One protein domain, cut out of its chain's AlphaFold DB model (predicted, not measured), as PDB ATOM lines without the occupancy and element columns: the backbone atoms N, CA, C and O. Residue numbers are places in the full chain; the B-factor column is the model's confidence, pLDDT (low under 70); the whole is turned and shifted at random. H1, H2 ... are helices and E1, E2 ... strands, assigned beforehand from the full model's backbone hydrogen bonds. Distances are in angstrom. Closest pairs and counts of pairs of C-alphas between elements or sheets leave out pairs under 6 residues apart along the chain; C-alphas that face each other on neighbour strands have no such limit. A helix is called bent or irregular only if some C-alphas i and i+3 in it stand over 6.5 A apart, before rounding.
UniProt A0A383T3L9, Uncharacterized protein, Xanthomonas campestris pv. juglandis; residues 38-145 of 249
ATOM      1  N   SER A  38     137.966 117.583 327.727       82.88
ATOM      2  CA  SER A  38     139.010 116.556 327.698       82.88
ATOM      3  C   SER A  38     139.801 116.547 326.391       82.88
ATOM      4  O   SER A  38     140.992 116.226 326.408       82.88
ATOM      5  N   ASP A  39     139.168 116.896 325.271       88.75
ATOM      6  CA  ASP A  39     139.823 116.900 323.962       88.75
ATOM      7  C   ASP A  39     140.589 118.198 323.711       88.75
ATOM      8  O   ASP A  39     141.656 118.159 323.100       88.75
ATOM      9  N   ALA A  40     140.121 119.324 324.254       88.31
ATOM     10  CA  ALA A  40     140.794 120.618 324.160       88.31
ATOM     11  C   ALA A  40     142.239 120.578 324.682       88.31
ATOM     12  O   ALA A  40     143.168 120.978 323.977       88.31
ATOM     13  N   ALA A  41     142.450 120.023 325.880       85.94
ATOM     14  CA  ALA A  41     143.783 119.918 326.472       85.94
ATOM     15  C   ALA A  41     144.718 119.018 325.644       85.94
ATOM     16  O   ALA A  41     145.876 119.362 325.402       85.94
ATOM     17  N   LYS A  42     144.201 117.879 325.164       90.94
ATOM     18  CA  LYS A  42     144.959 116.949 324.312       90.94
ATOM     19  C   LYS A  42     145.318 117.586 322.971       90.94
ATOM     20  O   LYS A  42     146.437 117.406 322.497       90.94
ATOM     21  N   ARG A  43     144.384 118.334 322.375       91.50
ATOM     22  CA  ARG A  43     144.578 119.016 321.094       91.50
ATOM     23  C   ARG A  43     145.642 120.097 321.199       91.50
ATOM     24  O   ARG A  43     146.574 120.058 320.409       91.50
ATOM     25  N   LEU A  44     145.574 120.974 322.204       89.69
ATOM     26  CA  LEU A  44     146.589 122.015 322.395       89.69
ATOM     27  C   LEU A  44     147.989 121.408 322.572       89.69
ATOM     28  O   LEU A  44     148.939 121.851 321.931       89.69
ATOM     29  N   ALA A  45     148.122 120.368 323.403       88.81
ATOM     30  CA  ALA A  45     149.405 119.699 323.622       88.81
ATOM     31  C   ALA A  45     149.952 119.054 322.339       88.81
ATOM     32  O   ALA A  45     151.129 119.213 322.024       88.81
ATOM     33  N   LYS A  46     149.091 118.363 321.582       91.00
ATOM     34  CA  LYS A  46     149.453 117.726 320.312       91.00
ATOM     35  C   LYS A  46     149.837 118.750 319.249       91.00
ATOM     36  O   LYS A  46     150.844 118.571 318.576       91.00
ATOM     37  N   GLU A  47     149.034 119.796 319.082       87.88
ATOM     38  CA  GLU A  47     149.267 120.807 318.054       87.88
ATOM     39  C   GLU A  47     150.534 121.598 318.342       87.88
ATOM     40  O   GLU A  47     151.247 121.886 317.396       87.88
ATOM     41  N   THR A  48     150.853 121.877 319.614       89.19
ATOM     42  CA  THR A  48     152.031 122.667 320.026       89.19
ATOM     43  C   THR A  48     153.342 121.883 320.122       89.19
ATOM     44  O   THR A  48     154.403 122.463 320.387       89.19
ATOM     45  N   GLN A  49     153.303 120.569 319.903       91.38
ATOM     46  CA  GLN A  49     154.472 119.702 319.993       91.38
ATOM     47  C   GLN A  49     155.440 119.952 318.823       91.38
ATOM     48  O   GLN A  49     155.068 119.824 317.662       91.38
ATOM     49  N   GLY A  50     156.705 120.281 319.121       90.12
ATOM     50  CA  GLY A  50     157.744 120.490 318.095       90.12
ATOM     51  C   GLY A  50     157.553 121.753 317.247       90.12
ATOM     52  O   GLY A  50     157.968 121.813 316.090       90.12
ATOM     53  N   TRP A  51     156.871 122.759 317.795       91.50
ATOM     54  CA  TRP A  51     156.556 123.994 317.084       91.50
ATOM     55  C   TRP A  51     157.732 124.778 316.510       91.50
ATOM     56  O   TRP A  51     157.584 125.237 315.379       91.50
ATOM     57  N   PRO A  52     158.860 124.976 317.219       89.69
ATOM     58  CA  PRO A  52     159.982 125.717 316.648       89.69
ATOM     59  C   PRO A  52     160.415 125.144 315.295       89.69
ATOM     60  O   PRO A  52     160.559 125.884 314.324       89.69
ATOM     61  N   GLU A  53     160.537 123.821 315.211       92.88
ATOM     62  CA  GLU A  53     160.943 123.104 314.008       92.88
ATOM     63  C   GLU A  53     159.838 123.095 312.945       92.88
ATOM     64  O   GLU A  53     160.108 123.334 311.765       92.88
ATOM     65  N   ALA A  54     158.589 122.843 313.348       91.62
ATOM     66  CA  ALA A  54     157.454 122.790 312.430       91.62
ATOM     67  C   ALA A  54     157.179 124.150 311.766       91.62
ATOM     68  O   ALA A  54     157.061 124.223 310.543       91.62
ATOM     69  N   LEU A  55     157.149 125.228 312.557       91.25
ATOM     70  CA  LEU A  55     156.931 126.588 312.060       91.25
ATOM     71  C   LEU A  55     158.097 127.059 311.194       91.25
ATOM     72  O   LEU A  55     157.871 127.657 310.147       91.25
ATOM     73  N   ALA A  56     159.342 126.758 311.583       92.19
ATOM     74  CA  ALA A  56     160.502 127.088 310.760       92.19
ATOM     75  C   ALA A  56     160.424 126.414 309.384       92.19
ATOM     76  O   ALA A  56     160.649 127.064 308.362       92.19
ATOM     77  N   LYS A  57     160.027 125.137 309.341       93.62
ATOM     78  CA  LYS A  57     159.815 124.406 308.088       93.62
ATOM     79  C   LYS A  57     158.712 125.034 307.233       93.62
ATOM     80  O   LYS A  57     158.907 125.194 306.029       93.62
ATOM     81  N   GLU A  58     157.573 125.371 307.833       91.31
ATOM     82  CA  GLU A  58     156.437 125.984 307.132       91.31
ATOM     83  C   GLU A  58     156.804 127.358 306.556       91.31
ATOM     84  O   GLU A  58     156.603 127.603 305.367       91.31
ATOM     85  N   MET A  59     157.455 128.196 307.366       92.88
ATOM     86  CA  MET A  59     157.927 129.537 306.989       92.88
ATOM     87  C   MET A  59     159.232 129.523 306.177       92.88
ATOM     88  O   MET A  59     159.862 130.565 305.980       92.88
ATOM     89  N   LYS A  60     159.683 128.340 305.733       94.00
ATOM     90  CA  LYS A  60     160.895 128.138 304.918       94.00
ATOM     91  C   LYS A  60     162.131 128.851 305.492       94.00
ATOM     92  O   LYS A  60     162.896 129.485 304.767       94.00
ATOM     93  N   THR A  61     162.320 128.739 306.803       94.25
ATOM     94  CA  THR A  61     163.406 129.351 307.581       94.25
ATOM     95  C   THR A  61     164.021 128.327 308.546       94.25
ATOM     96  O   THR A  61     163.697 127.139 308.496       94.25
ATOM     97  N   THR A  62     164.941 128.757 309.411       92.62
ATOM     98  CA  THR A  62     165.461 127.940 310.519       92.62
ATOM     99  C   THR A  62     164.842 128.389 311.846       92.62
ATOM    100  O   THR A  62     164.399 129.538 311.944       92.62
ATOM    101  N   PRO A  63     164.800 127.530 312.883       91.31
ATOM    102  CA  PRO A  63     164.256 127.905 314.191       91.31
ATOM    103  C   PRO A  63     164.891 129.176 314.775       91.31
ATOM    104  O   PRO A  63     164.200 130.007 315.362       91.31
ATOM    105  N   GLU A  64     166.189 129.383 314.545       91.88
ATOM    106  CA  GLU A  64     166.946 130.548 315.021       91.88
ATOM    107  C   GLU A  64     166.536 131.837 314.297       91.88
ATOM    108  O   GLU A  64     166.584 132.923 314.874       91.88
ATOM    109  N   ARG A  65     166.107 131.715 313.036       93.00
ATOM    110  CA  ARG A  65     165.727 132.835 312.164       93.00
ATOM    111  C   ARG A  65     164.218 132.979 311.992       93.00
ATOM    112  O   ARG A  65     163.767 133.757 311.152       93.00
ATOM    113  N   LEU A  66     163.424 132.262 312.787       92.69
ATOM    114  CA  LEU A  66     161.966 132.272 312.693       92.69
ATOM    115  C   LEU A  66     161.406 133.698 312.766       92.69
ATOM    116  O   LEU A  66     160.641 134.117 311.907       92.69
ATOM    117  N   TYR A  67     161.872 134.472 313.746       93.19
ATOM    118  CA  TYR A  67     161.417 135.838 314.021       93.19
ATOM    119  C   TYR A  67     161.960 136.903 313.049       93.19
ATOM    120  O   TYR A  67     161.689 138.096 313.215       93.19
ATOM    121  N   GLU A  68     162.805 136.501 312.099       93.06
ATOM    122  CA  GLU A  68     163.324 137.343 311.014       93.06
ATOM    123  C   GLU A  68     162.615 137.063 309.685       93.06
ATOM    124  O   GLU A  68     162.829 137.790 308.715       93.06
ATOM    125  N   SER A  69     161.798 136.007 309.620       92.75
ATOM    126  CA  SER A  69     161.130 135.608 308.388       92.75
ATOM    127  C   SER A  69     160.104 136.656 307.945       92.75
ATOM    128  O   SER A  69     159.505 137.375 308.754       92.75
ATOM    129  N   GLY A  70     159.887 136.735 306.629       93.44
ATOM    130  CA  GLY A  70     158.833 137.575 306.060       93.44
ATOM    131  C   GLY A  70     157.447 137.174 306.568       93.44
ATOM    132  O   GLY A  70     156.640 138.048 306.870       93.44
ATOM    133  N   ASP A  71     157.211 135.873 306.751       93.06
ATOM    134  CA  ASP A  71     155.947 135.337 307.265       93.06
ATOM    135  C   ASP A  71     155.698 135.765 308.713       93.06
ATOM    136  O   ASP A  71     154.597 136.205 309.049       93.06
ATOM    137  N   TRP A  72     156.732 135.735 309.563       93.44
ATOM    138  CA  TRP A  72     156.625 136.234 310.933       93.44
ATOM    139  C   TRP A  72     156.281 137.723 310.959       93.44
ATOM    140  O   TRP A  72     155.384 138.146 311.687       93.44
ATOM    141  N   LYS A  73     156.951 138.525 310.123       93.94
ATOM    142  CA  LYS A  73     156.628 139.950 309.986       93.94
ATOM    143  C   LYS A  73     155.187 140.157 309.502       93.94
ATOM    144  O   LYS A  73     154.488 140.996 310.060       93.94
ATOM    145  N   GLY A  74     154.724 139.354 308.545       94.00
ATOM    146  CA  GLY A  74     153.345 139.378 308.056       94.00
ATOM    147  C   GLY A  74     152.312 139.081 309.147       94.00
ATOM    148  O   GLY A  74     151.308 139.787 309.244       94.00
ATOM    149  N   LEU A  75     152.575 138.103 310.023       92.31
ATOM    150  CA  LEU A  75     151.731 137.833 311.196       92.31
ATOM    151  C   LEU A  75     151.683 139.036 312.149       92.31
ATOM    152  O   LEU A  75     150.618 139.390 312.656       92.31
ATOM    153  N   CYS A  76     152.818 139.702 312.364       94.44
ATOM    154  CA  CYS A  76     152.881 140.898 313.201       94.44
ATOM    155  C   CYS A  76     152.100 142.075 312.619       94.44
ATOM    156  O   CYS A  76     151.349 142.731 313.348       94.44
ATOM    157  N   ASP A  77     152.228 142.303 311.314       93.75
ATOM    158  CA  ASP A  77     151.481 143.339 310.607       93.75
ATOM    159  C   ASP A  77     149.971 143.049 310.670       93.75
ATOM    160  O   ASP A  77     149.180 143.948 310.963       93.75
ATOM    161  N   MET A  78     149.566 141.784 310.498       91.62
ATOM    162  CA  MET A  78     148.170 141.351 310.626       91.62
ATOM    163  C   MET A  78     147.616 141.598 312.033       91.62
ATOM    164  O   MET A  78     146.532 142.166 312.171       91.62
ATOM    165  N   ALA A  79     148.360 141.231 313.080       93.31
ATOM    166  CA  ALA A  79     147.946 141.460 314.462       93.31
ATOM    167  C   ALA A  79     147.758 142.954 314.763       93.31
ATOM    168  O   ALA A  79     146.769 143.360 315.384       93.31
ATOM    169  N   GLN A  80     148.682 143.796 314.288       91.81
ATOM    170  CA  GLN A  80     148.599 145.244 314.464       91.81
ATOM    171  C   GLN A  80     147.417 145.851 313.697       91.81
ATOM    172  O   GLN A  80     146.698 146.692 314.247       91.81
ATOM    173  N   GLN A  81     147.192 145.426 312.452       89.69
ATOM    174  CA  GLN A  81     146.049 145.865 311.650       89.69
ATOM    175  C   GLN A  81     144.725 145.435 312.289       89.69
ATOM    176  O   GLN A  81     143.827 146.262 312.437       89.69
ATOM    177  N   GLY A  82     144.628 144.187 312.755       90.06
ATOM    178  CA  GLY A  82     143.449 143.666 313.447       90.06
ATOM    179  C   GLY A  82     143.102 144.477 314.697       90.06
ATOM    180  O   GLY A  82     141.967 144.930 314.847       90.06
ATOM    181  N   LEU A  83     144.086 144.752 315.561       90.88
ATOM    182  CA  LEU A  83     143.884 145.606 316.740       90.88
ATOM    183  C   LEU A  83     143.491 147.041 316.366       90.88
ATOM    184  O   LEU A  83     142.609 147.624 316.997       90.88
ATOM    185  N   SER A  84     144.116 147.612 315.335       89.38
ATOM    186  CA  SER A  84     143.802 148.970 314.867       89.38
ATOM    187  C   SER A  84     142.377 149.068 314.327       89.38
ATOM    188  O   SER A  84     141.683 150.054 314.579       89.38
ATOM    189  N   ALA A  85     141.910 148.030 313.636       88.19
ATOM    190  CA  ALA A  85     140.550 147.967 313.132       88.19
ATOM    191  C   ALA A  85     139.515 147.821 314.246       88.19
ATOM    192  O   ALA A  85     138.489 148.502 314.226       88.19
ATOM    193  N   LEU A  86     139.802 146.997 315.256       89.69
ATOM    194  CA  LEU A  86     138.935 146.831 316.424       89.69
ATOM    195  C   LEU A  86     138.807 148.115 317.252       89.69
ATOM    196  O   LEU A  86     137.741 148.379 317.808       89.69
ATOM    197  N   ASN A  87     139.867 148.926 317.282       87.44
ATOM    198  CA  ASN A  87     139.899 150.223 317.957       87.44
ATOM    199  C   ASN A  87     139.400 151.388 317.081       87.44
ATOM    200  O   ASN A  87     139.339 152.521 317.552       87.44
ATOM    201  N   GLY A  88     139.048 151.133 315.815       82.19
ATOM    202  CA  GLY A  88     138.531 152.140 314.883       82.19
ATOM    203  C   GLY A  88     139.569 153.129 314.337       82.19
ATOM    204  O   GLY A  88     139.188 154.104 313.695       82.19
ATOM    205  N   SER A  89     140.862 152.897 314.571       79.75
ATOM    206  CA  SER A  89     141.946 153.848 314.280       79.75
ATOM    207  C   SER A  89     142.578 153.687 312.893       79.75
ATOM    208  O   SER A  89     143.183 154.633 312.398       79.75
ATOM    209  N   SER A  90     142.459 152.518 312.254       67.19
ATOM    210  CA  SER A  90     142.940 152.291 310.883       67.19
ATOM    211  C   SER A  90     142.320 151.019 310.305       67.19
ATOM    212  O   SER A  90     142.753 149.912 310.619       67.19
ATOM    213  N   SER A  91     141.267 151.165 309.499       76.00
ATOM    214  CA  SER A  91     140.606 150.037 308.837       76.00
ATOM    215  C   SER A  91     139.993 150.454 307.507       76.00
ATOM    216  O   SER A  91     139.473 151.567 307.368       76.00
ATOM    217  N   THR A  92     139.977 149.531 306.547       84.00
ATOM    218  CA  THR A  92     139.161 149.677 305.337       84.00
ATOM    219  C   THR A  92     137.674 149.736 305.706       84.00
ATOM    220  O   THR A  92     137.266 149.311 306.795       84.00
ATOM    221  N   GLU A  93     136.841 150.268 304.808       85.62
ATOM    222  CA  GLU A  93     135.383 150.300 305.003       85.62
ATOM    223  C   GLU A  93     134.805 148.888 305.181       85.62
ATOM    224  O   GLU A  93     133.943 148.659 306.026       85.62
ATOM    225  N   GLU A  94     135.326 147.918 304.433       85.19
ATOM    226  CA  GLU A  94     134.938 146.510 304.532       85.19
ATOM    227  C   GLU A  94     135.250 145.932 305.912       85.19
ATOM    228  O   GLU A  94     134.384 145.326 306.542       85.19
ATOM    229  N   MET A  95     136.455 146.183 306.429       83.19
ATOM    230  CA  MET A  95     136.863 145.704 307.746       83.19
ATOM    231  C   MET A  95     136.069 146.391 308.866       83.19
ATOM    232  O   MET A  95     135.668 145.740 309.830       83.19
ATOM    233  N   ARG A  96     135.734 147.679 308.706       83.81
ATOM    234  CA  ARG A  96     134.846 148.401 309.634       83.81
ATOM    235  C   ARG A  96     133.443 147.793 309.661       83.81
ATOM    236  O   ARG A  96     132.896 147.577 310.742       83.81
ATOM    237  N   LYS A  97     132.878 147.482 308.489       86.88
ATOM    238  CA  LYS A  97     131.585 146.788 308.359       86.88
ATOM    239  C   LYS A  97     131.625 145.379 308.945       86.88
ATOM    240  O   LYS A  97     130.647 144.953 309.551       86.88
ATOM    241  N   ALA A  98     132.728 144.655 308.777       86.94
ATOM    242  CA  ALA A  98     132.892 143.335 309.374       86.94
ATOM    243  C   ALA A  98     132.885 143.429 310.908       86.94
ATOM    244  O   ALA A  98     132.060 142.788 311.555       86.94
ATOM    245  N   VAL A  99     133.715 144.306 311.486       88.38
ATOM    246  CA  VAL A  99     133.803 144.516 312.942       88.38
ATOM    247  C   VAL A  99     132.481 145.020 313.533       88.38
ATOM    248  O   VAL A  99     132.113 144.625 314.644       88.38
ATOM    249  N   SER A 100     131.737 145.872 312.820       87.94
ATOM    250  CA  SER A 100     130.452 146.398 313.301       87.94
ATOM    251  C   SER A 100     129.345 145.345 313.366       87.94
ATOM    252  O   SER A 100     128.442 145.481 314.187       87.94
ATOM    253  N   ARG A 101     129.436 144.279 312.558       91.00
ATOM    254  CA  ARG A 101     128.502 143.140 312.575       91.00
ATOM    255  C   ARG A 101     128.827 142.100 313.648       91.00
ATOM    256  O   ARG A 101     127.999 141.231 313.909       91.00
ATOM    257  N   MET A 102     130.009 142.161 314.259       92.12
ATOM    258  CA  MET A 102     130.403 141.215 315.304       92.12
ATOM    259  C   MET A 102     129.620 141.456 316.594       92.12
ATOM    260  O   MET A 102     129.418 142.598 317.014       92.12
ATOM    261  N   SER A 103     129.254 140.368 317.274       93.31
ATOM    262  CA  SER A 103     128.754 140.443 318.646       93.31
ATOM    263  C   SER A 103     129.842 140.975 319.587       93.31
ATOM    264  O   SER A 103     131.038 140.944 319.279       93.31
ATOM    265  N   ARG A 104     129.441 141.446 320.773       93.56
ATOM    266  CA  ARG A 104     130.394 141.888 321.805       93.56
ATOM    267  C   ARG A 104     131.382 140.779 322.179       93.56
ATOM    268  O   ARG A 104     132.560 141.074 322.356       93.56
ATOM    269  N   VAL A 105     130.901 139.538 322.278       95.06
ATOM    270  CA  VAL A 105     131.727 138.367 322.602       95.06
ATOM    271  C   VAL A 105     132.722 138.096 321.475       95.06
ATOM    272  O   VAL A 105     133.922 138.115 321.721       95.06
ATOM    273  N   ALA A 106     132.250 138.018 320.227       94.50
ATOM    274  CA  ALA A 106     133.102 137.801 319.057       94.50
ATOM    275  C   ALA A 106     134.175 138.883 318.888       94.50
ATOM    276  O   ALA A 106     135.326 138.590 318.569       94.50
ATOM    277  N   ARG A 107     133.818 140.148 319.133       94.38
ATOM    278  CA  ARG A 107     134.778 141.254 319.093       94.38
ATOM    279  C   ARG A 107     135.826 141.137 320.203       94.38
ATOM    280  O   ARG A 107     136.996 141.415 319.950       94.38
ATOM    281  N   GLY A 108     135.414 140.752 321.412       95.62
ATOM    282  CA  GLY A 108     136.314 140.531 322.545       95.62
ATOM    283  C   GLY A 108     137.295 139.388 322.293       95.62
ATOM    284  O   GLY A 108     138.495 139.559 322.496       95.62
ATOM    285  N   ASP A 109     136.798 138.270 321.768       96.69
ATOM    286  CA  ASP A 109     137.603 137.093 321.436       96.69
ATOM    287  C   ASP A 109     138.616 137.398 320.323       96.69
ATOM    288  O   ASP A 109     139.806 137.105 320.467       96.69
ATOM    289  N   LEU A 110     138.195 138.101 319.265       95.06
ATOM    290  CA  LEU A 110     139.107 138.546 318.208       95.06
ATOM    291  C   LEU A 110     140.169 139.522 318.739       95.06
ATOM    292  O   LEU A 110     141.340 139.421 318.372       95.06
ATOM    293  N   ALA A 111     139.795 140.446 319.630       95.50
ATOM    294  CA  ALA A 111     140.750 141.351 320.267       95.50
ATOM    295  C   ALA A 111     141.781 140.592 321.115       95.50
ATOM    296  O   ALA A 111     142.973 140.902 321.053       95.50
ATOM    297  N   ALA A 112     141.346 139.582 321.873       97.31
ATOM    298  CA  ALA A 112     142.234 138.739 322.666       97.31
ATOM    299  C   ALA A 112     143.205 137.946 321.777       97.31
ATOM    300  O   ALA A 112     144.403 137.903 322.069       97.31
ATOM    301  N   GLN A 113     142.713 137.377 320.673       96.44
ATOM    302  CA  GLN A 113     143.533 136.662 319.694       96.44
ATOM    303  C   GLN A 113     144.584 137.580 319.055       96.44
ATOM    304  O   GLN A 113     145.780 137.290 319.123       96.44
ATOM    305  N   MET A 114     144.173 138.730 318.509       95.25
ATOM    306  CA  MET A 114     145.108 139.690 317.904       95.25
ATOM    307  C   MET A 114     146.101 140.245 318.936       95.25
ATOM    308  O   MET A 114     147.278 140.434 318.632       95.25
ATOM    309  N   GLY A 115     145.664 140.433 320.185       95.75
ATOM    310  CA  GLY A 115     146.530 140.805 321.302       95.75
ATOM    311  C   GLY A 115     147.593 139.749 321.620       95.75
ATOM    312  O   GLY A 115     148.757 140.097 321.817       95.75
ATOM    313  N   ALA A 116     147.224 138.464 321.626       96.38
ATOM    314  CA  ALA A 116     148.155 137.357 321.850       96.38
ATOM    315  C   ALA A 116     149.202 137.246 320.728       96.38
ATOM    316  O   ALA A 116     150.395 137.109 321.006       96.38
ATOM    317  N   MET A 117     148.781 137.400 319.471       93.94
ATOM    318  CA  MET A 117     149.697 137.420 318.327       93.94
ATOM    319  C   MET A 117     150.624 138.647 318.368       93.94
ATOM    320  O   MET A 117     151.840 138.519 318.228       93.94
ATOM    321  N   GLY A 118     150.087 139.828 318.687       93.38
ATOM    322  CA  GLY A 118     150.886 141.037 318.888       93.38
ATOM    323  C   GLY A 118     151.894 140.909 320.038       93.38
ATOM    324  O   GLY A 118     152.992 141.462 319.964       93.38
ATOM    325  N   GLN A 119     151.565 140.152 321.091       92.94
ATOM    326  CA  GLN A 119     152.505 139.833 322.168       92.94
ATOM    327  C   GLN A 119     153.660 138.959 321.663       92.94
ATOM    328  O   GLN A 119     154.805 139.284 321.971       92.94
ATOM    329  N   ALA A 120     153.385 137.928 320.850       92.94
ATOM    330  CA  ALA A 120     154.425 137.081 320.252       92.94
ATOM    331  C   ALA A 120     155.450 137.916 319.468       92.94
ATOM    332  O   ALA A 120     156.660 137.736 319.605       92.94
ATOM    333  N   CYS A 121     154.963 138.895 318.706       93.06
ATOM    334  CA  CYS A 121     155.791 139.815 317.933       93.06
ATOM    335  C   CYS A 121     156.703 140.695 318.792       93.06
ATOM    336  O   CYS A 121     157.849 140.941 318.416       93.06
ATOM    337  N   LYS A 122     156.214 141.147 319.953       92.25
ATOM    338  CA  LYS A 122     156.988 141.976 320.888       92.25
ATOM    339  C   LYS A 122     158.029 141.168 321.654       92.25
ATOM    340  O   LYS A 122     159.144 141.642 321.835       92.25
ATOM    341  N   THR A 123     157.665 139.976 322.124       93.31
ATOM    342  CA  THR A 123     158.557 139.150 322.950       93.31
ATOM    343  C   THR A 123     159.536 138.331 322.123       93.31
ATOM    344  O   THR A 123     160.539 137.886 322.670       93.31
ATOM    345  N   ARG A 124     159.261 138.133 320.824       91.19
ATOM    346  CA  ARG A 124     159.990 137.190 319.959       91.19
ATOM    347  C   ARG A 124     160.053 135.805 320.612       91.19
ATOM    348  O   ARG A 124     161.098 135.165 320.653       91.19
ATOM    349  N   THR A 125     158.913 135.372 321.157       90.44
ATOM    350  CA  THR A 125     158.711 134.026 321.707       90.44
ATOM    351  C   THR A 125     157.446 133.400 321.131       90.44
ATOM    352  O   THR A 125     156.526 134.092 320.688       90.44
ATOM    353  N   LEU A 126     157.367 132.070 321.179       90.38
ATOM    354  CA  LEU A 126     156.180 131.329 320.746       90.38
ATOM    355  C   LEU A 126     155.033 131.358 321.767       90.38
ATOM    356  O   LEU A 126     153.957 130.840 321.478       90.38
ATOM    357  N   ASP A 127     155.208 131.963 322.943       91.19
ATOM    358  CA  ASP A 127     154.175 131.954 323.990       91.19
ATOM    359  C   ASP A 127     152.912 132.701 323.559       91.19
ATOM    360  O   ASP A 127     151.800 132.236 323.808       91.19
ATOM    361  N   GLY A 128     153.067 133.821 322.846       91.75
ATOM    362  CA  GLY A 128     151.928 134.538 322.275       91.75
ATOM    363  C   GLY A 128     151.192 133.716 321.208       91.75
ATOM    364  O   GLY A 128     149.964 133.729 321.175       91.75
ATOM    365  N   MET A 129     151.913 132.912 320.416       91.31
ATOM    366  CA  MET A 129     151.309 131.977 319.453       91.31
ATOM    367  C   MET A 129     150.572 130.834 320.159       91.31
ATOM    368  O   MET A 129     149.462 130.474 319.769       91.31
ATOM    369  N   LYS A 130     151.140 130.294 321.247       92.75
ATOM    370  CA  LYS A 130     150.491 129.243 322.049       92.75
ATOM    371  C   LYS A 130     149.209 129.771 322.676       92.75
ATOM    372  O   LYS A 130     148.188 129.092 322.666       92.75
ATOM    373  N   ARG A 131     149.245 131.012 323.169       94.62
ATOM    374  CA  ARG A 131     148.068 131.701 323.697       94.62
ATOM    375  C   ARG A 131     147.025 131.967 322.612       94.62
ATOM    376  O   ARG A 131     145.849 131.756 322.874       94.62
ATOM    377  N   PHE A 132     147.434 132.395 321.417       94.19
ATOM    378  CA  PHE A 132     146.528 132.564 320.277       94.19
ATOM    379  C   PHE A 132     145.784 131.258 319.962       94.19
ATOM    380  O   PHE A 132     144.558 131.260 319.859       94.19
ATOM    381  N   MET A 133     146.504 130.135 319.898       93.69
ATOM    382  CA  MET A 133     145.900 128.820 319.678       93.69
ATOM    383  C   MET A 133     144.977 128.402 320.826       93.69
ATOM    384  O   MET A 133     143.862 127.954 320.576       93.69
ATOM    385  N   ALA A 134     145.405 128.591 322.076       94.94
ATOM    386  CA  ALA A 134     144.577 128.289 323.240       94.94
ATOM    387  C   ALA A 134     143.261 129.085 323.235       94.94
ATOM    388  O   ALA A 134     142.221 128.527 323.559       94.94
ATOM    389  N   LEU A 135     143.286 130.354 322.806       96.56
ATOM    390  CA  LEU A 135     142.079 131.168 322.632       96.56
ATOM    391  C   LEU A 135     141.174 130.635 321.512       96.56
ATOM    392  O   LEU A 135     139.960 130.638 321.664       96.56
ATOM    393  N   GLY A 136     141.741 130.159 320.398       95.44
ATOM    394  CA  GLY A 136     140.961 129.496 319.345       95.44
ATOM    395  C   GLY A 136     140.267 128.224 319.840       95.44
ATOM    396  O   GLY A 136     139.080 128.031 319.595       95.44
ATOM    397  N   ILE A 137     140.987 127.398 320.598       95.25
ATOM    398  CA  ILE A 137     140.449 126.184 321.222       95.25
ATOM    399  C   ILE A 137     139.351 126.526 322.239       95.25
ATOM    400  O   ILE A 137     138.305 125.884 322.227       95.25
ATOM    401  N   ASP A 138     139.548 127.552 323.071       95.06
ATOM    402  CA  ASP A 138     138.538 128.030 324.025       95.06
ATOM    403  C   ASP A 138     137.243 128.476 323.325       95.06
ATOM    404  O   ASP A 138     136.151 128.098 323.752       95.06
ATOM    405  N   ILE A 139     137.353 129.208 322.209       95.69
ATOM    406  CA  ILE A 139     136.192 129.573 321.384       95.69
ATOM    407  C   ILE A 139     135.457 128.310 320.930       95.69
ATOM    408  O   ILE A 139     134.248 128.225 321.110       95.69
ATOM    409  N   GLU A 140     136.166 127.302 320.408       94.56
ATOM    410  CA  GLU A 140     135.533 126.045 319.992       94.56
ATOM    411  C   GLU A 140     134.837 125.310 321.152       94.56
ATOM    412  O   GLU A 140     133.769 124.731 320.954       94.56
ATOM    413  N   GLN A 141     135.378 125.351 322.372       92.88
ATOM    414  CA  GLN A 141     134.715 124.762 323.546       92.88
ATOM    415  C   GLN A 141     133.407 125.480 323.908       92.88
ATOM    416  O   GLN A 141     132.465 124.853 324.402       92.88
ATOM    417  N   ARG A 142     133.340 126.790 323.643       94.31
ATOM    418  CA  ARG A 142     132.150 127.636 323.824       94.31
ATOM    419  C   ARG A 142     131.276 127.712 322.567       94.31
ATOM    420  O   ARG A 142     130.299 128.463 322.551       94.31
ATOM    421  N   THR A 143     131.577 126.934 321.529       94.69
ATOM    422  CA  THR A 143     130.748 126.818 320.327       94.69
ATOM    423  C   THR A 143     129.872 125.577 320.403       94.69
ATOM    424  O   THR A 143     130.362 124.455 320.531       94.69
ATOM    425  N   CYS A 144     128.565 125.766 320.261       92.88
ATOM    426  CA  CYS A 144     127.608 124.685 320.073       92.88
ATOM    427  C   CYS A 144     127.391 124.422 318.580       92.88
ATOM    428  O   CYS A 144     127.135 125.346 317.814       92.88
ATOM    429  N   GLN A 145     127.413 123.156 318.184       92.06
ATOM    430  CA  GLN A 145     126.939 122.698 316.885       92.06
ATOM    431  C   GLN A 145     125.510 122.187 317.015       92.06
ATOM    432  O   GLN A 145     125.223 121.389 317.914       92.06
TER     433      GLN A 145
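What this domain is: This is residues 38 to 145 of the 249 residues of an uncharacterized protein of Xanthomonas campestris pv. juglandis (UniProt A0A383T3L9). Three helices, H1, H7 and H6, lie side by side in a row, each running opposite to its neighbour, and a fourth long helix, H4, crosses H6 obliquely on the side away from H7. At one end of these helices the short pair H2 and H3 makes a corner between H1 and H4; at the other end H5 sits past the end of H4, and the small strand E1 ends the printed part beyond H7. The printed part has 108 residues, with seven named helices and then one named strand, in the order H1 H2 H3 H4 H5 H6 H7 E1. The class is mostly helix, and E1 pairs with no named strand. The whole is compact, with a radius of gyration of the C-alphas of 15.1 A and spans of 39 by 35 by 20 A.

How they stand to each other: Start at H1, residues 38 to 47, and look across to H7, residues 127 to 141: they touch, with the C-alphas of Ala 40 and Ile 137 closest at 6.3 A. They run opposite ways at a shallow tilt of 33 degrees, only just short of steep. H2, residues 51 to 58, is apart from H1 and touches H3, residues 63 to 68, where the C-alphas of Ala 56 and Pro 63 are the closest, 5.2 A apart; their tilt is a steep 65 degrees, the same way. H3 is close to but not clearly touching H4, residues 70 to 86, with the C-alphas of Leu 66 and Trp 72 closest at 6.9 A. Residues 85 to 86 alone of H4 touch H5, residues 93 to 101; the closest C-alphas are those of Leu 86 and Val 99, 6.6 A apart. Next find H6, residues 104 to 123, which touches H4, with the C-alphas of Ala 79 and Met 114 closest at 4.8 A; they run opposite ways at a tilt of 38 degrees, only just steep. H6 and H7 form a helical hairpin at a shallow tilt of 20 degrees, opposite ways, and their closest C-alphas, of Ala 120 and Gly 128, are 4.1 A apart. H4 and H7 are apart, as are H1 and H6. H7 and E1, residues 143 to 145, meet only through their link. The helix packing is part aligned and part crossed: of five touching pairs, 2 are at a shallow tilt. In H2, H4, H5, H6 and H7 every O i to N i+4 pair is within hydrogen-bond range; H1 has 5 of 6, and H3 has 0 of 2, with 1 of 3 O i to N i+3 pairs within range.

Where its parts are: Find C-alpha 38 at (139.010, 116.556, 327.698); from there H1 runs 14.7 A to C-alpha 47. H2 covers 10.1 A, and H3 covers 10.0 A but is irregular, its C-alphas 64 and 67 being 7.7 A apart. H4 is 24.3 A long and H5 12.5 A. Look for C-alpha 104 at (130.394, 141.888, 321.805), where H6, the longest helix by residues, begins its 28.3 A. H7 is 20.8 A long, and E1, 6.6 A long, ends at C-alpha 145, at (126.939, 122.698, 316.885).

The domain as a whole: The two C-alphas farthest apart are those of Ser 38 and Glu 93, at 40.8 A. The printed part has no cut. The link from H4 to H5, six residues, is short; the other links are tight. The mean pLDDT of the printed part is 91.3, and only residue 90, in that short link, is under 70.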